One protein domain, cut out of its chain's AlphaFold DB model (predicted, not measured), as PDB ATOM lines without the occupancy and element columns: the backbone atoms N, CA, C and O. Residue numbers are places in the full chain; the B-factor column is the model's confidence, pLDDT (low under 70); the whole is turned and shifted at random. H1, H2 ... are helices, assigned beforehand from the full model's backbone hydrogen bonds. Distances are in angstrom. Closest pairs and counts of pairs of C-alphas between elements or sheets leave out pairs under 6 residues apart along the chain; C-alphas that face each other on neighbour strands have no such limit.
ATOM      1  N   GLY A 120     220.426 189.063 270.182       69.88
ATOM      2  CA  GLY A 120     220.894 190.306 270.791       69.88
ATOM      3  C   GLY A 120     221.479 190.105 272.162       69.88
ATOM      4  O   GLY A 120     222.604 190.521 272.443       69.88
ATOM      5  N   ARG A 121     220.719 189.414 273.004       75.00
ATOM      6  CA  ARG A 121     221.133 189.141 274.373       75.00
ATOM      7  C   ARG A 121     222.393 188.273 274.429       75.00
ATOM      8  O   ARG A 121     223.247 188.516 275.272       75.00
ATOM      9  N   LYS A 122     222.569 187.341 273.486       79.88
ATOM     10  CA  LYS A 122     223.802 186.548 273.357       79.88
ATOM     11  C   LYS A 122     225.026 187.433 273.098       79.88
ATOM     12  O   LYS A 122     226.006 187.334 273.823       79.88
ATOM     13  N   GLN A 123     224.940 188.349 272.129       76.19
ATOM     14  CA  GLN A 123     226.035 189.287 271.835       76.19
ATOM     15  C   GLN A 123     226.320 190.233 273.007       76.19
ATOM     16  O   GLN A 123     227.477 190.535 273.287       76.19
ATOM     17  N   LEU A 124     225.279 190.685 273.712       76.94
ATOM     18  CA  LEU A 124     225.441 191.499 274.914       76.94
ATOM     19  C   LEU A 124     226.169 190.728 276.022       76.94
ATOM     20  O   LEU A 124     227.075 191.271 276.645       76.94
ATOM     21  N   TYR A 125     225.809 189.466 276.254       84.31
ATOM     22  CA  TYR A 125     226.474 188.628 277.254       84.31
ATOM     23  C   TYR A 125     227.927 188.351 276.873       84.31
ATOM     24  O   TYR A 125     228.796 188.424 277.737       84.31
ATOM     25  N   ASP A 126     228.221 188.141 275.588       82.88
ATOM     26  CA  ASP A 126     229.597 187.995 275.105       82.88
ATOM     27  C   ASP A 126     230.438 189.260 275.367       82.88
ATOM     28  O   ASP A 126     231.596 189.152 275.778       82.88
ATOM     29  N   LEU A 127     229.860 190.455 275.190       78.94
ATOM     30  CA  LEU A 127     230.517 191.727 275.518       78.94
ATOM     31  C   LEU A 127     230.714 191.908 277.025       78.94
ATOM     32  O   LEU A 127     231.787 192.318 277.456       78.94
ATOM     33  N   LEU A 128     229.714 191.569 277.840       80.19
ATOM     34  CA  LEU A 128     229.833 191.640 279.298       80.19
ATOM     35  C   LEU A 128     230.896 190.679 279.830       80.19
ATOM     36  O   LEU A 128     231.636 191.023 280.745       80.19
ATOM     37  N   VAL A 129     231.026 189.496 279.230       84.81
ATOM     38  CA  VAL A 129     232.107 188.558 279.552       84.81
ATOM     39  C   VAL A 129     233.474 189.146 279.198       84.81
ATOM     40  O   VAL A 129     234.424 188.957 279.952       84.81
ATOM     41  N   GLN A 130     233.596 189.855 278.073       81.81
ATOM     42  CA  GLN A 130     234.844 190.541 277.713       81.81
ATOM     43  C   GLN A 130     235.175 191.652 278.710       81.81
ATOM     44  O   GLN A 130     236.309 191.725 279.171       81.81
ATOM     45  N   PHE A 131     234.177 192.439 279.101       76.44
ATOM     46  CA  PHE A 131     234.317 193.524 280.066       76.44
ATOM     47  C   PHE A 131     234.719 193.038 281.470       76.44
ATOM     48  O   PHE A 131     235.643 193.550 282.093       76.44
ATOM     49  N   LEU A 132     234.063 191.992 281.973       78.50
ATOM     50  CA  LEU A 132     234.419 191.396 283.263       78.50
ATOM     51  C   LEU A 132     235.795 190.712 283.224       78.50
ATOM     52  O   LEU A 132     236.455 190.593 284.255       78.50
ATOM     53  N   ALA A 133     236.242 190.260 282.047       80.75
ATOM     54  CA  ALA A 133     237.586 189.727 281.871       80.75
ATOM     55  C   ALA A 133     238.649 190.842 281.843       80.75
ATOM     56  O   ALA A 133     239.695 190.682 282.469       80.75
ATOM     57  N   SER A 134     238.381 191.979 281.185       71.75
ATOM     58  CA  SER A 134     239.320 193.114 281.153       71.75
ATOM     59  C   SER A 134     239.515 193.756 282.529       71.75
ATOM     60  O   SER A 134     240.605 194.224 282.838       71.75
ATOM     61  N   ALA A 135     238.531 193.643 283.424       65.81
ATOM     62  CA  ALA A 135     238.632 194.054 284.826       65.81
ATOM     63  C   ALA A 135     239.573 193.181 285.704       65.81
ATOM     64  O   ALA A 135     239.534 193.274 286.931       65.81
ATOM     65  N   GLY A 136     240.425 192.337 285.105       63.22
ATOM     66  CA  GLY A 136     241.460 191.560 285.802       63.22
ATOM     67  C   GLY A 136     241.118 190.086 286.042       63.22
ATOM     68  O   GLY A 136     241.709 189.456 286.920       63.22
ATOM     69  N   GLY A 137     240.167 189.523 285.287       73.06
ATOM     70  CA  GLY A 137     239.715 188.133 285.410       73.06
ATOM     71  C   GLY A 137     239.959 187.282 284.157       73.06
ATOM     72  O   GLY A 137     240.094 187.774 283.042       73.06
ATOM     73  N   SER A 138     239.961 185.954 284.307       84.12
ATOM     74  CA  SER A 138     239.911 185.045 283.150       84.12
ATOM     75  C   SER A 138     238.530 185.088 282.484       84.12
ATOM     76  O   SER A 138     237.512 185.189 283.164       84.12
ATOM     77  N   ARG A 139     238.451 184.892 281.160       85.31
ATOM     78  CA  ARG A 139     237.170 184.787 280.426       85.31
ATOM     79  C   ARG A 139     236.226 183.729 281.018       85.31
ATOM     80  O   ARG A 139     235.013 183.922 281.041       85.31
ATOM     81  N   ARG A 140     236.772 182.610 281.511       87.38
ATOM     82  CA  ARG A 140     235.985 181.562 282.188       87.38
ATOM     83  C   ARG A 140     235.369 182.087 283.484       87.38
ATOM     84  O   ARG A 140     234.186 181.874 283.726       87.38
ATOM     85  N   GLN A 141     236.168 182.804 284.264       87.50
ATOM     86  CA  GLN A 141     235.756 183.406 285.524       87.50
ATOM     87  C   GLN A 141     234.660 184.455 285.306       87.50
ATOM     88  O   GLN A 141     233.616 184.414 285.951       87.50
ATOM     89  N   ALA A 142     234.859 185.332 284.322       87.38
ATOM     90  CA  ALA A 142     233.893 186.341 283.904       87.38
ATOM     91  C   ALA A 142     232.535 185.734 283.513       87.38
ATOM     92  O   ALA A 142     231.487 186.250 283.895       87.38
ATOM     93  N   ARG A 143     232.540 184.599 282.801       90.19
ATOM     94  CA  ARG A 143     231.312 183.880 282.429       90.19
ATOM     95  C   ARG A 143     230.554 183.353 283.646       90.19
ATOM     96  O   ARG A 143     229.337 183.482 283.697       90.19
ATOM     97  N   ILE A 144     231.257 182.804 284.633       91.44
ATOM     98  CA  ILE A 144     230.637 182.309 285.870       91.44
ATOM     99  C   ILE A 144     230.090 183.467 286.707       91.44
ATOM    100  O   ILE A 144     228.974 183.389 287.211       91.44
ATOM    101  N   CYS A 145     230.826 184.574 286.785       90.31
ATOM    102  CA  CYS A 145     230.350 185.786 287.443       90.31
ATOM    103  C   CYS A 145     229.108 186.380 286.768       90.31
ATOM    104  O   CYS A 145     228.187 186.815 287.456       90.31
ATOM    105  N   LEU A 146     229.021 186.330 285.436       90.62
ATOM    106  CA  LEU A 146     227.813 186.733 284.716       90.62
ATOM    107  C   LEU A 146     226.624 185.805 285.022       90.62
ATOM    108  O   LEU A 146     225.515 186.290 285.240       90.62
ATOM    109  N   LEU A 147     226.838 184.484 285.086       92.31
ATOM    110  CA  LEU A 147     225.800 183.522 285.489       92.31
ATOM    111  C   LEU A 147     225.313 183.779 286.921       92.31
ATOM    112  O   LEU A 147     224.110 183.715 287.181       92.31
ATOM    113  N   ARG A 148     226.232 184.130 287.826       91.25
ATOM    114  CA  ARG A 148     225.901 184.547 289.190       91.25
ATOM    115  C   ARG A 148     225.011 185.789 289.194       91.25
ATOM    116  O   ARG A 148     223.976 185.763 289.844       91.25
ATOM    117  N   THR A 149     225.343 186.812 288.405       89.38
ATOM    118  CA  THR A 149     224.505 188.015 288.258       89.38
ATOM    119  C   THR A 149     223.108 187.685 287.721       89.38
ATOM    120  O   THR A 149     222.122 188.179 288.254       89.38
ATOM    121  N   VAL A 150     222.994 186.816 286.711       91.38
ATOM    122  CA  VAL A 150     221.689 186.360 286.188       91.38
ATOM    123  C   VAL A 150     220.864 185.653 287.268       91.38
ATOM    124  O   VAL A 150     219.656 185.859 287.357       91.38
ATOM    125  N   CYS A 151     221.510 184.835 288.102       91.75
ATOM    126  CA  CYS A 151     220.863 184.168 289.228       91.75
ATOM    127  C   CYS A 151     220.406 185.174 290.298       91.75
ATOM    128  O   CYS A 151     219.246 185.146 290.688       91.75
ATOM    129  N   GLU A 152     221.272 186.099 290.718       89.19
ATOM    130  CA  GLU A 152     220.976 187.105 291.752       89.19
ATOM    131  C   GLU A 152     219.850 188.065 291.327       89.19
ATOM    132  O   GLU A 152     218.950 188.360 292.112       89.19
ATOM    133  N   VAL A 153     219.847 188.504 290.064       88.12
ATOM    134  CA  VAL A 153     218.764 189.339 289.513       88.12
ATOM    135  C   VAL A 153     217.448 188.558 289.434       88.12
ATOM    136  O   VAL A 153     216.383 189.118 289.677       88.12
ATOM    137  N   ALA A 154     217.498 187.258 289.130       88.25
ATOM    138  CA  ALA A 154     216.303 186.417 289.096       88.25
ATOM    139  C   ALA A 154     215.758 186.059 290.493       88.25
ATOM    140  O   ALA A 154     214.556 185.827 290.611       88.25
ATOM    141  N   ASP A 155     216.615 186.001 291.518       88.38
ATOM    142  CA  ASP A 155     216.240 185.766 292.922       88.38
ATOM    143  C   ASP A 155     215.566 186.998 293.538       88.38
ATOM    144  O   ASP A 155     214.470 186.925 294.097       88.38
ATOM    145  N   THR A 156     216.170 188.172 293.345       82.62
ATOM    146  CA  THR A 156     215.616 189.447 293.809       82.62
ATOM    147  C   THR A 156     215.327 190.374 292.628       82.62
ATOM    148  O   THR A 156     216.157 191.237 292.330       82.62
ATOM    149  N   PRO A 157     214.160 190.240 291.961       72.38
ATOM    150  CA  PRO A 157     213.813 191.102 290.838       72.38
ATOM    151  C   PRO A 157     213.781 192.560 291.295       72.38
ATOM    152  O   PRO A 157     213.082 192.934 292.247       72.38
ATOM    153  N   LEU A 158     214.553 193.398 290.610       68.75
ATOM    154  CA  LEU A 158     214.842 194.769 291.024       68.75
ATOM    155  C   LEU A 158     213.699 195.741 290.687       68.75
ATOM    156  O   LEU A 158     213.855 196.940 290.901       68.75
ATOM    157  N   SER A 159     212.548 195.249 290.223       62.19
ATOM    158  CA  SER A 159     211.301 195.984 289.917       62.19
ATOM    159  C   SER A 159     210.880 197.113 290.883       62.19
ATOM    160  O   SER A 159     210.175 198.034 290.483       62.19
ATOM    161  N   HIS A 160     211.322 197.109 292.144       62.66
ATOM    162  CA  HIS A 160     211.028 198.154 293.137       62.66
ATOM    163  C   HIS A 160     212.087 199.275 293.210       62.66
ATOM    164  O   HIS A 160     211.873 200.283 293.881       62.66
ATOM    165  N   ASN A 161     213.210 199.147 292.500       64.88
ATOM    166  CA  ASN A 161     214.312 200.116 292.483       64.88
ATOM    167  C   ASN A 161     214.188 201.169 291.370       64.88
ATOM    168  O   ASN A 161     215.149 201.892 291.080       64.88
ATOM    169  N   GLY A 162     212.996 201.282 290.780       69.12
ATOM    170  CA  GLY A 162     212.704 202.163 289.659       69.12
ATOM    171  C   GLY A 162     213.274 201.636 288.341       69.12
ATOM    172  O   GLY A 162     213.550 200.450 288.184       69.12
ATOM    173  N   MET A 163     213.488 202.552 287.404       67.00
ATOM    174  CA  MET A 163     213.898 202.287 286.021       67.00
ATOM    175  C   MET A 163     215.130 201.378 285.876       67.00
ATOM    176  O   MET A 163     215.141 200.473 285.048       67.00
ATOM    177  N   VAL A 164     216.173 201.589 286.687       69.94
ATOM    178  CA  VAL A 164     217.401 200.772 286.628       69.94
ATOM    179  C   VAL A 164     217.107 199.313 286.978       69.94
ATOM    180  O   VAL A 164     217.708 198.412 286.403       69.94
ATOM    181  N   GLY A 165     216.163 199.079 287.890       71.38
ATOM    182  CA  GLY A 165     215.777 197.735 288.284       71.38
ATOM    183  C   GLY A 165     215.042 196.980 287.184       71.38
ATOM    184  O   GLY A 165     215.391 195.844 286.888       71.38
ATOM    185  N   GLU A 166     214.104 197.639 286.504       71.31
ATOM    186  CA  GLU A 166     213.417 197.048 285.350       71.31
ATOM    187  C   GLU A 166     214.374 196.771 284.184       71.31
ATOM    188  O   GLU A 166     214.264 195.740 283.523       71.31
ATOM    189  N   ILE A 167     215.355 197.653 283.950       73.00
ATOM    190  CA  ILE A 167     216.402 197.424 282.945       73.00
ATOM    191  C   ILE A 167     217.220 196.181 283.303       73.00
ATOM    192  O   ILE A 167     217.446 195.333 282.438       73.00
ATOM    193  N   MET A 168     217.648 196.052 284.561       77.19
ATOM    194  CA  MET A 168     218.403 194.884 285.016       77.19
ATOM    195  C   MET A 168     217.595 193.596 284.840       77.19
ATOM    196  O   MET A 168     218.122 192.629 284.291       77.19
ATOM    197  N   ASP A 169     216.311 193.603 285.199       77.00
ATOM    198  CA  ASP A 169     215.427 192.449 285.024       77.00
ATOM    199  C   ASP A 169     215.280 192.079 283.529       77.00
ATOM    200  O   ASP A 169     215.427 190.916 283.157       77.00
ATOM    201  N   ILE A 170     215.079 193.049 282.627       77.19
ATOM    202  CA  ILE A 170     214.944 192.800 281.175       77.19
ATOM    203  C   ILE A 170     216.245 192.260 280.556       77.19
ATOM    204  O   ILE A 170     216.221 191.363 279.700       77.19
ATOM    205  N   VAL A 171     217.387 192.819 280.962       78.69
ATOM    206  CA  VAL A 171     218.704 192.478 280.414       78.69
ATOM    207  C   VAL A 171     219.177 191.118 280.928       78.69
ATOM    208  O   VAL A 171     219.646 190.293 280.134       78.69
ATOM    209  N   PHE A 172     219.036 190.860 282.230       85.38
ATOM    210  CA  PHE A 172     219.635 189.708 282.907       85.38
ATOM    211  C   PHE A 172     218.672 188.552 283.192       85.38
ATOM    212  O   PHE A 172     219.159 187.474 283.507       85.38
ATOM    213  N   ALA A 173     217.352 188.693 283.016       80.12
ATOM    214  CA  ALA A 173     216.407 187.577 283.160       80.12
ATOM    215  C   ALA A 173     215.911 187.051 281.791       80.12
ATOM    216  O   ALA A 173     214.809 187.397 281.347       80.12
ATOM    217  N   PRO A 174     216.671 186.173 281.098       82.56
ATOM    218  CA  PRO A 174     216.274 185.627 279.798       82.56
ATOM    219  C   PRO A 174     215.056 184.711 279.907       82.56
ATOM    220  O   PRO A 174     214.981 183.894 280.820       82.56
ATOM    221  N   ALA A 175     214.082 184.835 279.015       77.69
ATOM    222  CA  ALA A 175     212.959 183.912 278.900       77.69
ATOM    223  C   ALA A 175     213.407 182.552 278.335       77.69
ATOM    224  O   ALA A 175     214.453 182.417 277.699       77.69
ATOM    225  N   ASP A 176     212.585 181.517 278.532       74.31
ATOM    226  CA  ASP A 176     212.878 180.173 278.015       74.31
ATOM    227  C   ASP A 176     212.948 180.130 276.473       74.31
ATOM    228  O   ASP A 176     213.645 179.280 275.909       74.31
ATOM    229  N   THR A 177     212.267 181.065 275.799       71.75
ATOM    230  CA  THR A 177     212.201 181.203 274.334       71.75
ATOM    231  C   THR A 177     213.453 181.807 273.704       71.75
ATOM    232  O   THR A 177     213.575 181.787 272.483       71.75
ATOM    233  N   ASP A 178     214.373 182.351 274.498       73.69
ATOM    234  CA  ASP A 178     215.536 183.052 273.959       73.69
ATOM    235  C   ASP A 178     216.632 182.083 273.498       73.69
ATOM    236  O   ASP A 178     216.859 181.036 274.112       73.69
ATOM    237  N   ASP A 179     217.343 182.431 272.423       77.94
ATOM    238  CA  ASP A 179     218.461 181.640 271.887       77.94
ATOM    239  C   ASP A 179     219.750 181.915 272.670       77.94
ATOM    240  O   ASP A 179     220.680 182.596 272.228       77.94
ATOM    241  N   LEU A 180     219.762 181.420 273.906       84.12
ATOM    242  CA  LEU A 180     220.907 181.457 274.800       84.12
ATOM    243  C   LEU A 180     221.329 180.047 275.207       84.12
ATOM    244  O   LEU A 180     220.475 179.161 275.300       84.12
ATOM    245  N   PRO A 181     222.626 179.854 275.519       87.69
ATOM    246  CA  PRO A 181     223.106 178.626 276.136       87.69
ATOM    247  C   PRO A 181     222.269 178.244 277.365       87.69
ATOM    248  O   PRO A 181     221.924 179.104 278.181       87.69
ATOM    249  N   ASP A 182     221.990 176.949 277.519       90.25
ATOM    250  CA  ASP A 182     221.112 176.432 278.577       90.25
ATOM    251  C   ASP A 182     221.582 176.805 279.990       90.25
ATOM    252  O   ASP A 182     220.762 176.981 280.886       90.25
ATOM    253  N   GLU A 183     222.886 177.008 280.186       91.44
ATOM    254  CA  GLU A 183     223.475 177.518 281.432       91.44
ATOM    255  C   GLU A 183     222.830 178.827 281.919       91.44
ATOM    256  O   GLU A 183     222.529 178.940 283.104       91.44
ATOM    257  N   PHE A 184     222.528 179.784 281.033       90.19
ATOM    258  CA  PHE A 184     221.898 181.054 281.415       90.19
ATOM    259  C   PHE A 184     220.424 180.862 281.779       90.19
ATOM    260  O   PHE A 184     219.919 181.484 282.716       90.19
ATOM    261  N   LYS A 185     219.732 179.954 281.081       90.81
ATOM    262  CA  LYS A 185     218.342 179.589 281.393       90.81
ATOM    263  C   LYS A 185     218.258 178.870 282.738       90.81
ATOM    264  O   LYS A 185     217.343 179.121 283.520       90.81
ATOM    265  N   MET A 186     219.227 178.002 283.029       91.56
ATOM    266  CA  MET A 186     219.342 177.335 284.322       91.56
ATOM    267  C   MET A 186     219.694 178.322 285.436       91.56
ATOM    268  O   MET A 186     219.054 178.276 286.480       91.56
ATOM    269  N   ALA A 187     220.621 179.258 285.206       92.50
ATOM    270  CA  ALA A 187     220.960 180.309 286.168       92.50
ATOM    271  C   ALA A 187     219.736 181.128 286.593       92.50
ATOM    272  O   ALA A 187     219.504 181.307 287.787       92.50
ATOM    273  N   ARG A 188     218.893 181.532 285.633       91.69
ATOM    274  CA  ARG A 188     217.619 182.194 285.940       91.69
ATOM    275  C   ARG A 188     216.703 181.303 286.778       91.69
ATOM    276  O   ARG A 188     216.097 181.783 287.728       91.69
ATOM    277  N   LYS A 189     216.561 180.023 286.418       92.44
ATOM    278  CA  LYS A 189     215.701 179.080 287.154       92.44
ATOM    279  C   LYS A 189     216.189 178.866 288.583       92.44
ATOM    280  O   LYS A 189     215.366 178.735 289.478       92.44
ATOM    281  N   TYR A 190     217.500 178.848 288.800       92.69
ATOM    282  CA  TYR A 190     218.088 178.796 290.133       92.69
ATOM    283  C   TYR A 190     217.678 180.011 290.966       92.69
ATOM    284  O   TYR A 190     217.104 179.819 292.036       92.69
ATOM    285  N   GLY A 191     217.856 181.224 290.436       90.75
ATOM    286  CA  GLY A 191     217.419 182.446 291.114       90.75
ATOM    287  C   GLY A 191     215.913 182.472 291.375       90.75
ATOM    288  O   GLY A 191     215.483 182.641 292.505       90.75
ATOM    289  N   ALA A 192     215.092 182.149 290.372       89.25
ATOM    290  CA  ALA A 192     213.632 182.116 290.513       89.25
ATOM    291  C   ALA A 192     213.121 181.094 291.553       89.25
ATOM    292  O   ALA A 192     211.995 181.216 292.033       89.25
ATOM    293  N   ASN A 193     213.929 180.083 291.888       91.62
ATOM    294  CA  ASN A 193     213.630 179.096 292.927       91.62
ATOM    295  C   ASN A 193     214.155 179.500 294.319       91.62
ATOM    296  O   ASN A 193     213.976 178.734 295.266       91.62
ATOM    297  N   GLY A 194     214.806 180.660 294.454       88.75
ATOM    298  CA  GLY A 194     215.346 181.157 295.720       88.75
ATOM    299  C   GLY A 194     216.546 180.366 296.236       88.75
ATOM    300  O   GLY A 194     216.693 180.183 297.446       88.75
ATOM    301  N   VAL A 195     217.369 179.804 295.341       90.06
ATOM    302  CA  VAL A 195     218.614 179.149 295.767       90.06
ATOM    303  C   VAL A 195     219.678 180.194 296.080       90.06
ATOM    304  O   VAL A 195     219.726 181.250 295.460       90.06
ATOM    305  N   ASP A 196     220.593 179.867 296.991       90.25
ATOM    306  CA  ASP A 196     221.732 180.731 297.299       90.25
ATOM    307  C   ASP A 196     222.713 180.780 296.109       90.25
ATOM    308  O   ASP A 196     223.603 179.933 295.963       90.25
ATOM    309  N   CYS A 197     222.524 181.772 295.234       89.38
ATOM    310  CA  CYS A 197     223.307 181.985 294.016       89.38
ATOM    311  C   CYS A 197     224.811 182.136 294.289       89.38
ATOM    312  O   CYS A 197     225.625 181.713 293.466       89.38
ATOM    313  N   GLY A 198     225.192 182.681 295.452       87.06
ATOM    314  CA  GLY A 198     226.593 182.830 295.848       87.06
ATOM    315  C   GLY A 198     227.274 181.494 296.143       87.06
ATOM    316  O   GLY A 198     228.473 181.353 295.921       87.06
ATOM    317  N   ARG A 199     226.509 180.490 296.589       88.94
ATOM    318  CA  ARG A 199     227.010 179.121 296.791       88.94
ATOM    319  C   ARG A 199     227.018 178.286 295.519       88.94
ATOM    320  O   ARG A 199     227.838 177.384 295.408       88.94
ATOM    321  N   VAL A 200     226.085 178.536 294.601       90.94
ATOM    322  CA  VAL A 200     226.023 177.828 293.310       90.94
ATOM    323  C   VAL A 200     227.162 178.268 292.387       90.94
ATOM    324  O   VAL A 200     227.697 177.446 291.648       90.94
ATOM    325  N   TYR A 201     227.545 179.545 292.449       90.19
ATOM    326  CA  TYR A 201     228.608 180.139 291.638       90.19
ATOM    327  C   TYR A 201     229.745 180.678 292.521       90.19
ATOM    328  O   TYR A 201     230.092 181.859 292.463       90.19
ATOM    329  N   ASP A 202     230.317 179.798 293.342       87.56
ATOM    330  CA  ASP A 202     231.371 180.094 294.322       87.56
ATOM    331  C   ASP A 202     232.739 180.406 293.695       87.56
ATOM    332  O   ASP A 202     233.534 181.138 294.285       87.56
ATOM    333  N   GLU A 203     232.991 179.925 292.472       85.81
ATOM    334  CA  GLU A 203     234.162 180.320 291.682       85.81
ATOM    335  C   GLU A 203     234.201 181.850 291.500       85.81
ATOM    336  O   GLU A 203     235.282 182.419 291.381       85.81
ATOM    337  N   CYS A 204     233.053 182.548 291.506       84.81
ATOM    338  CA  CYS A 204     232.999 184.010 291.470       84.81
ATOM    339  C   CYS A 204     233.203 184.632 292.856       84.81
ATOM    340  O   CYS A 204     232.254 184.785 293.631       84.81
ATOM    341  N   SER A 205     234.442 185.031 293.150       78.25
ATOM    342  CA  SER A 205     234.792 185.789 294.352       78.25
ATOM    343  C   SER A 205     234.273 187.234 294.312       78.25
ATOM    344  O   SER A 205     234.008 187.809 293.253       78.25
ATOM    345  N   TRP A 206     234.131 187.820 295.503       66.88
ATOM    346  CA  TRP A 206     233.650 189.188 295.704       66.88
ATOM    347  C   TRP A 206     234.492 190.198 294.910       66.88
ATOM    348  O   TRP A 206     235.718 190.198 295.018       66.88
ATOM    349  N   GLY A 207     233.831 191.056 294.130       67.56
ATOM    350  CA  GLY A 207     234.482 192.088 293.311       67.56
ATOM    351  C   GLY A 207     234.652 191.739 291.830       67.56
ATOM    352  O   GLY A 207     234.981 192.626 291.047       67.56
ATOM    353  N   HIS A 208     234.376 190.495 291.423       73.25
ATOM    354  CA  HIS A 208     234.357 190.092 290.008       73.25
ATOM    355  C   HIS A 208     232.940 190.006 289.415       73.25
ATOM    356  O   HIS A 208     232.785 189.793 288.211       73.25
ATOM    357  N   GLY A 209     231.899 190.166 290.239       74.06
ATOM    358  CA  GLY A 209     230.512 190.267 289.791       74.06
ATOM    359  C   GLY A 209     230.169 191.661 289.265       74.06
ATOM    360  O   GLY A 209     230.673 192.670 289.759       74.06
ATOM    361  N   LEU A 210     229.250 191.742 288.299       75.44
ATOM    362  CA  LEU A 210     228.791 193.029 287.766       75.44
ATOM    363  C   LEU A 210     228.163 193.907 288.866       75.44
ATOM    364  O   LEU A 210     228.478 195.089 288.969       75.44
ATOM    365  N   LEU A 211     227.331 193.326 289.734       74.12
ATOM    366  CA  LEU A 211     226.700 194.040 290.853       74.12
ATOM    367  C   LEU A 211     227.707 194.475 291.931       74.12
ATOM    368  O   LEU A 211     227.543 195.532 292.545       74.12
ATOM    369  N   ASP A 212     228.793 193.723 292.113       74.62
ATOM    370  CA  ASP A 212     229.860 194.093 293.045       74.62
ATOM    371  C   ASP A 212     230.630 195.319 292.548       74.62
ATOM    372  O   ASP A 212     230.966 196.190 293.346       74.62
ATOM    373  N   THR A 213     230.851 195.449 291.233       72.19
ATOM    374  CA  THR A 213     231.488 196.656 290.672       72.19
ATOM    375  C   THR A 213     230.633 197.905 290.876       72.19
ATOM    376  O   THR A 213     231.163 198.975 291.175       72.19
ATOM    377  N   ILE A 214     229.307 197.769 290.801       70.50
ATOM    378  CA  ILE A 214     228.358 198.858 291.071       70.50
ATOM    379  C   ILE A 214     228.445 199.269 292.540       70.50
ATOM    380  O   ILE A 214     228.534 200.456 292.862       70.50
ATOM    381  N   THR A 215     228.448 198.278 293.430       72.50
ATOM    382  CA  THR A 215     228.588 198.491 294.872       72.50
ATOM    383  C   THR A 215     229.929 199.150 295.201       72.50
ATOM    384  O   THR A 215     229.968 200.107 295.971       72.50
ATOM    385  N   ALA A 216     231.017 198.717 294.563       72.31
ATOM    386  CA  ALA A 216     232.339 199.308 294.727       72.31
ATOM    387  C   ALA A 216     232.359 200.780 294.290       72.31
ATOM    388  O   ALA A 216     232.820 201.635 295.047       72.31
ATOM    389  N   MET A 217     231.794 201.109 293.124       68.88
ATOM    390  CA  MET A 217     231.666 202.499 292.665       68.88
ATOM    391  C   MET A 217     230.863 203.357 293.649       68.88
ATOM    392  O   MET A 217     231.259 204.488 293.938       68.88
ATOM    393  N   HIS A 218     229.793 202.801 294.222       67.88
ATOM    394  CA  HIS A 218     229.024 203.480 295.260       67.88
ATOM    395  C   HIS A 218     229.855 203.745 296.525       67.88
ATOM    396  O   HIS A 218     229.845 204.856 297.057       67.88
ATOM    397  N   CYS A 219     230.646 202.766 296.971       72.00
ATOM    398  CA  CYS A 219     231.554 202.918 298.110       72.00
ATOM    399  C   CYS A 219     232.670 203.947 297.869       72.00
ATOM    400  O   CYS A 219     233.134 204.572 298.821       72.00
ATOM    401  N   HIS A 220     233.076 204.167 296.615       73.56
ATOM    402  CA  HIS A 220     234.035 205.208 296.237       73.56
ATOM    403  C   HIS A 220     233.437 206.629 296.207       73.56
ATOM    404  O   HIS A 220     234.162 207.585 295.939       73.56
ATOM    405  N   GLY A 221     232.147 206.786 296.532       74.50
ATOM    406  CA  GLY A 221     231.469 208.082 296.605       74.50
ATOM    407  C   GLY A 221     230.834 208.537 295.290       74.50
ATOM    408  O   GLY A 221     230.416 209.689 295.195       74.50
ATOM    409  N   PHE A 222     230.745 207.654 294.291       76.62
ATOM    410  CA  PHE A 222     230.019 207.912 293.049       76.62
ATOM    411  C   PHE A 222     228.570 207.415 293.149       76.62
ATOM    412  O   PHE A 222     228.255 206.493 293.906       76.62
ATOM    413  N   ASP A 223     227.660 208.002 292.372       73.69
ATOM    414  CA  ASP A 223     226.318 207.433 292.240       73.69
ATOM    415  C   ASP A 223     226.398 206.196 291.336       73.69
ATOM    416  O   ASP A 223     226.445 206.303 290.112       73.69
ATOM    417  N   GLY A 224     226.428 205.006 291.948       72.00
ATOM    418  CA  GLY A 224     226.523 203.736 291.228       72.00
ATOM    419  C   GLY A 224     225.416 203.552 290.185       72.00
ATOM    420  O   GLY A 224     225.666 202.973 289.130       72.00
ATOM    421  N   ARG A 225     224.213 204.106 290.410       74.00
ATOM    422  CA  ARG A 225     223.123 204.063 289.418       74.00
ATOM    423  C   ARG A 225     223.441 204.952 288.220       74.00
ATOM    424  O   ARG A 225     223.259 204.524 287.082       74.00
ATOM    425  N   ALA A 226     223.952 206.155 288.467       74.94
ATOM    426  CA  ALA A 226     224.393 207.051 287.404       74.94
ATOM    427  C   ALA A 226     225.584 206.472 286.626       74.94
ATOM    428  O   ALA A 226     225.615 206.591 285.403       74.94
ATOM    429  N   CYS A 227     226.512 205.786 287.304       74.75
ATOM    430  CA  CYS A 227     227.625 205.088 286.660       74.75
ATOM    431  C   CYS A 227     227.146 204.029 285.670       74.75
ATOM    432  O   CYS A 227     227.564 204.056 284.521       74.75
ATOM    433  N   ILE A 228     226.207 203.163 286.062       73.12
ATOM    434  CA  ILE A 228     225.643 202.136 285.170       73.12
ATOM    435  C   ILE A 228     225.017 202.762 283.926       73.12
ATOM    436  O   ILE A 228     225.260 202.331 282.799       73.12
ATOM    437  N   LEU A 229     224.177 203.775 284.128       72.19
ATOM    438  CA  LEU A 229     223.479 204.426 283.031       72.19
ATOM    439  C   LEU A 229     224.459 205.182 282.117       72.19
ATOM    440  O   LEU A 229     224.288 205.167 280.898       72.19
ATOM    441  N   ARG A 230     225.536 205.757 282.672       73.69
ATOM    442  CA  ARG A 230     226.643 206.331 281.899       73.69
ATOM    443  C   ARG A 230     227.376 205.252 281.102       73.69
ATOM    444  O   ARG A 230     227.623 205.465 279.920       73.69
ATOM    445  N   THR A 231     227.662 204.090 281.686       71.62
ATOM    446  CA  THR A 231     228.264 202.953 280.973       71.62
ATOM    447  C   THR A 231     227.381 202.525 279.803       71.62
ATOM    448  O   THR A 231     227.880 202.351 278.694       71.62
ATOM    449  N   PHE A 232     226.059 202.448 279.986       70.19
ATOM    450  CA  PHE A 232     225.133 202.196 278.876       70.19
ATOM    451  C   PHE A 232     225.180 203.297 277.808       70.19
ATOM    452  O   PHE A 232     225.198 202.983 276.615       70.19
ATOM    453  N   CYS A 233     225.269 204.572 278.196       69.56
ATOM    454  CA  CYS A 233     225.464 205.683 277.264       69.56
ATOM    455  C   CYS A 233     226.788 205.580 276.491       69.56
ATOM    456  O   CYS A 233     226.801 205.791 275.280       69.56
ATOM    457  N   GLU A 234     227.900 205.251 277.144       66.62
ATOM    458  CA  GLU A 234     229.207 205.102 276.496       66.62
ATOM    459  C   GLU A 234     229.225 203.903 275.546       66.62
ATOM    460  O   GLU A 234     229.620 204.052 274.390       66.62
ATOM    461  N   ILE A 235     228.680 202.757 275.968       66.69
ATOM    462  CA  ILE A 235     228.488 201.587 275.104       66.69
ATOM    463  C   ILE A 235     227.641 201.971 273.883       66.69
ATOM    464  O   ILE A 235     228.005 201.643 272.754       66.69
ATOM    465  N   SER A 236     226.568 202.748 274.071       60.62
ATOM    466  CA  SER A 236     225.725 203.218 272.964       60.62
ATOM    467  C   SER A 236     226.454 204.151 271.983       60.62
ATOM    468  O   SER A 236     226.133 204.160 270.796       60.62
ATOM    469  N   LYS A 237     227.453 204.914 272.455       58.50
ATOM    470  CA  LYS A 237     228.271 205.837 271.647       58.50
ATOM    471  C   LYS A 237     229.402 205.110 270.910       58.50
ATOM    472  O   LYS A 237     229.685 205.436 269.757       58.50
ATOM    473  N   VAL A 238     230.032 204.121 271.550       54.62
ATOM    474  CA  VAL A 238     231.071 203.259 270.950       54.62
ATOM    475  C   VAL A 238     230.461 202.291 269.930       54.62
ATOM    476  O   VAL A 238     231.114 201.902 268.956       54.62
ATOM    477  N   MET A 239     229.173 201.969 270.070       52.84
ATOM    478  CA  MET A 239     228.391 201.274 269.050       52.84
ATOM    479  C   MET A 239     228.170 202.161 267.818       52.84
ATOM    480  O   MET A 239     227.127 202.771 267.600       52.84
ATOM    481  N   THR A 240     229.180 202.209 266.953       48.81
ATOM    482  CA  THR A 240     229.102 202.919 265.674       48.81
ATOM    483  C   THR A 240     228.040 202.293 264.755       48.81
ATOM    484  O   THR A 240     227.856 201.075 264.774       48.81
ATOM    485  N   PRO A 241     227.390 203.049 263.847       49.75
ATOM    486  CA  PRO A 241     226.442 202.498 262.864       49.75
ATOM    487  C   PRO A 241     227.070 201.464 261.905       49.75
ATOM    488  O   PRO A 241     226.350 200.743 261.216       49.75
ATOM    489  N   LYS A 242     228.408 201.352 261.879       42.84
ATOM    490  CA  LYS A 242     229.146 200.293 261.173       42.84
ATOM    491  C   LYS A 242     229.074 198.927 261.869       42.84
ATOM    492  O   LYS A 242     229.285 197.921 261.205       42.84
ATOM    493  N   SER A 243     228.724 198.877 263.158       49.12
ATOM    494  CA  SER A 243     228.523 197.634 263.928       49.12
ATOM    495  C   SER A 243     227.236 196.875 263.557       49.12
ATOM    496  O   SER A 243     226.976 195.788 264.072       49.12
ATOM    497  N   GLY A 244     226.443 197.415 262.619       62.12
ATOM    498  CA  GLY A 244     225.397 196.696 261.896       62.12
ATOM    499  C   GLY A 244     224.288 196.161 262.799       62.12
ATOM    500  O   GLY A 244     223.328 196.872 263.102       62.12
ATOM    501  N   ILE A 245     224.392 194.884 263.168       60.66
ATOM    502  CA  ILE A 245     223.381 194.174 263.951       60.66
ATOM    503  C   ILE A 245     223.481 194.517 265.440       60.66
ATOM    504  O   ILE A 245     222.447 194.729 266.052       60.66
ATOM    505  N   LEU A 246     224.682 194.718 265.991       55.44
ATOM    506  CA  LEU A 246     224.880 195.016 267.415       55.44
ATOM    507  C   LEU A 246     224.240 196.352 267.822       55.44
ATOM    508  O   LEU A 246     223.547 196.424 268.831       55.44
ATOM    509  N   PHE A 247     224.369 197.382 266.980       58.28
ATOM    510  CA  PHE A 247     223.673 198.661 267.161       58.28
ATOM    511  C   PHE A 247     222.141 198.501 267.159       58.28
ATOM    512  O   PHE A 247     221.440 199.095 267.978       58.28
ATOM    513  N   LYS A 248     221.600 197.674 266.253       57.41
ATOM    514  CA  LYS A 248     220.157 197.378 266.209       57.41
ATOM    515  C   LYS A 248     219.704 196.565 267.421       57.41
ATOM    516  O   LYS A 248     218.612 196.807 267.918       57.41
ATOM    517  N   LEU A 249     220.538 195.640 267.887       57.62
ATOM    518  CA  LEU A 249     220.282 194.778 269.039       57.62
ATOM    519  C   LEU A 249     220.302 195.580 270.336       57.62
ATOM    520  O   LEU A 249     219.373 195.470 271.119       57.62
ATOM    521  N   PHE A 250     221.271 196.474 270.520       61.16
ATOM    522  CA  PHE A 250     221.295 197.392 271.657       61.16
ATOM    523  C   PHE A 250     220.065 198.306 271.659       61.16
ATOM    524  O   PHE A 250     219.394 198.445 272.675       61.16
ATOM    525  N   LYS A 251     219.672 198.840 270.496       56.44
ATOM    526  CA  LYS A 251     218.426 199.608 270.356       56.44
ATOM    527  C   LYS A 251     217.170 198.787 270.687       56.44
ATOM    528  O   LYS A 251     216.190 199.351 271.165       56.44
ATOM    529  N   MET A 252     217.188 197.483 270.425       54.12
ATOM    530  CA  MET A 252     216.075 196.575 270.696       54.12
ATOM    531  C   MET A 252     215.999 196.159 272.170       54.12
ATOM    532  O   MET A 252     214.916 196.209 272.746       54.12
ATOM    533  N   ILE A 253     217.139 195.831 272.785       54.56
ATOM    534  CA  ILE A 253     217.267 195.482 274.208       54.56
ATOM    535  C   ILE A 253     216.925 196.689 275.090       54.56
ATOM    536  O   ILE A 253     216.164 196.552 276.041       54.56
ATOM    537  N   PHE A 254     217.417 197.881 274.736       55.97
ATOM    538  CA  PHE A 254     217.146 199.124 275.468       55.97
ATOM    539  C   PHE A 254     215.910 199.887 274.974       55.97
ATOM    540  O   PHE A 254     215.687 201.003 275.429       55.97
ATOM    541  N   ARG A 255     215.119 199.319 274.043       47.69
ATOM    542  CA  ARG A 255     213.892 199.912 273.465       47.69
ATOM    543  C   ARG A 255     213.925 201.447 273.346       47.69
ATOM    544  O   ARG A 255     212.980 202.125 273.723       47.69
ATOM    545  N   LEU A 256     214.985 202.023 272.778       43.12
ATOM    546  CA  LEU A 256     214.994 203.457 272.468       43.12
ATOM    547  C   LEU A 256     214.107 203.676 271.234       43.12
ATOM    548  O   LEU A 256     214.532 203.322 270.120       43.12
ATOM    549  N   PRO A 257     212.867 204.194 271.376       38.41
ATOM    550  CA  PRO A 257     211.932 204.185 270.274       38.41
ATOM    551  C   PRO A 257     212.328 205.281 269.295       38.41
ATOM    552  O   PRO A 257     212.511 206.445 269.647       38.41
ATOM    553  N   LEU A 267     216.147 206.969 278.297       53.31
ATOM    554  CA  LEU A 267     217.443 207.651 278.162       53.31
ATOM    555  C   LEU A 267     217.556 208.407 276.838       53.31
ATOM    556  O   LEU A 267     217.787 207.832 275.778       53.31
ATOM    557  N   THR A 268     217.407 209.724 276.885       53.75
ATOM    558  CA  THR A 268     217.721 210.596 275.755       53.75
ATOM    559  C   THR A 268     219.216 210.928 275.739       53.75
ATOM    560  O   THR A 268     219.906 210.837 276.751       53.75
ATOM    561  N   ALA A 269     219.748 211.340 274.583       53.56
ATOM    562  CA  ALA A 269     221.155 211.740 274.471       53.56
ATOM    563  C   ALA A 269     221.536 212.892 275.427       53.56
ATOM    564  O   ALA A 269     222.700 212.998 275.805       53.56
ATOM    565  N   ASN A 270     220.556 213.708 275.832       54.91
ATOM    566  CA  ASN A 270     220.735 214.798 276.790       54.91
ATOM    567  C   ASN A 270     220.890 214.276 278.229       54.91
ATOM    568  O   ASN A 270     221.688 214.821 278.986       54.91
ATOM    569  N   ASP A 271     220.212 213.180 278.582       63.12
ATOM    570  CA  ASP A 271     220.307 212.569 279.916       63.12
ATOM    571  C   ASP A 271     221.704 211.964 280.152       63.12
ATOM    572  O   ASP A 271     222.236 211.985 281.261       63.12
ATOM    573  N   CYS A 272     222.361 211.495 279.086       66.00
ATOM    574  CA  CYS A 272     223.726 210.971 279.147       66.00
ATOM    575  C   CYS A 272     224.780 212.024 279.542       66.00
ATOM    576  O   CYS A 272     225.798 211.663 280.129       66.00
ATOM    577  N   GLU A 273     224.571 213.300 279.203       66.00
ATOM    578  CA  GLU A 273     225.495 214.398 279.538       66.00
ATOM    579  C   GLU A 273     225.348 214.832 281.011       66.00
ATOM    580  O   GLU A 273     226.297 215.288 281.649       66.00
ATOM    581  N   GLU A 274     224.166 214.631 281.597       68.38
ATOM    582  CA  GLU A 274     223.899 214.918 283.010       68.38
ATOM    583  C   GLU A 274     224.452 213.830 283.951       68.38
ATOM    584  O   GLU A 274     224.960 214.124 285.042       68.38
ATOM    585  N   LEU A 275     224.450 212.575 283.495       68.56
ATOM    586  CA  LEU A 275     225.049 211.434 284.197       68.56
ATOM    587  C   LEU A 275     226.580 211.503 284.285       68.56
ATOM    588  O   LEU A 275     227.161 211.006 285.252       68.56
ATOM    589  N   GLU A 276     227.233 212.178 283.338       66.94
ATOM    590  CA  GLU A 276     228.687 212.390 283.332       66.94
ATOM    591  C   GLU A 276     229.182 213.108 284.600       66.94
ATOM    592  O   GLU A 276     230.267 212.821 285.107       66.94
ATOM    593  N   ARG A 277     228.346 213.985 285.176       73.31
ATOM    594  CA  ARG A 277     228.659 214.747 286.398       73.31
ATOM    595  C   ARG A 277     228.602 213.906 287.671       73.31
ATOM    596  O   ARG A 277     229.268 214.238 288.646       73.31
ATOM    597  N   HIS A 278     227.791 212.852 287.668       75.19
ATOM    598  CA  HIS A 278     227.552 211.994 288.832       75.19
ATOM    599  C   HIS A 278     228.510 210.804 288.881       75.19
ATOM    600  O   HIS A 278     228.792 210.266 289.952       75.19
ATOM    601  N   CYS A 279     229.038 210.418 287.721       74.62
ATOM    602  CA  CYS A 279     230.025 209.365 287.604       74.62
ATOM    603  C   CYS A 279     231.100 209.774 286.598       74.62
ATOM    604  O   CYS A 279     230.891 209.539 285.417       74.62
TER     605      CYS A 279
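AT A GLANCE: This is residues 120 to 257 and 267 to 279 of the 306 residues of an uncharacterized protein of Anopheles atroparvus (UniProt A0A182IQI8). Helices cluster round the longest one, H2, with H1, H3, H4, H5 and H6 packed on it. Beyond H6 comes H7, with the short H9 on its far side from H2, and H8 packs on the first residues of H1. The printed part has 151 residues, with nine named helices, H1 to H9 along the chain, and no named strand; the class is all helix, and the packing is mostly crossed, with no touching pair at a shallow tilt. It is compact, with a radius of gyration of the C-alphas of 15.2 A, and spans 41 by 37 by 32 A.

HOW THE PARTS SIT: H1, residues 120 to 134, touches the hub H2, residues 139 to 155, at its residues 139 to 146 alone, at a steep tilt of 58 degrees; C-alphas 132 and 142 are closest, 5.1 A. H3, residues 163 to 172, touches H2 at residues 149 to 154 alone, closest at C-alphas 150 and 172, 5.1 A. H4, residues 182 to 192, touches H2 at 36 degrees, only just steep, closest at C-alphas 155 and 191, 4.0 A. H5, residues 197 to 200, touches H2 at residues 148 to 152 alone, closest at C-alphas 151 and 197, 5.8 A. H6, residues 210 to 219, touches H2 at residues 145 to 149 alone, about perpendicular at 81 degrees, closest at C-alphas 149 and 210, 6.6 A. H7, residues 224 to 238, touches H6 with residues 224 to 228 alone, closest at C-alphas 218 and 224, 4.8 A, and is apart from H2. H8, residues 245 to 253, touches H1 at residues 120 to 124 alone, closest at C-alphas 120 and 249, 4.8 A. H9, residues 271 to 275, touches H7, closest at C-alphas 226 and 275, 5.5 A. Each O i to N i+4 pair is within hydrogen-bond range in H1, H2, H3, H4, H6, H7, H8 and H9; H5 is too short for one.

IN THESE COORDINATES: H1 begins at C-alpha 120 (220.894, 190.306, 270.791) and is 21.3 A long. H2 measures 24.4 A and H7 20.8 A. H9 ends at C-alpha 275 (225.049, 211.434, 284.197).

THE WHOLE: The C-alphas farthest apart, those of Val 195 and Lys 242, are 41.9 A from each other. Residues 258 to 266 are cut out, and C-alphas 257 and 267 are 10.2 A apart across the cut. Of the links that are printed whole, none is long. The mean pLDDT of the printed part is 74.5, with residues 233 to 257 and 267 to 276 among those under 70.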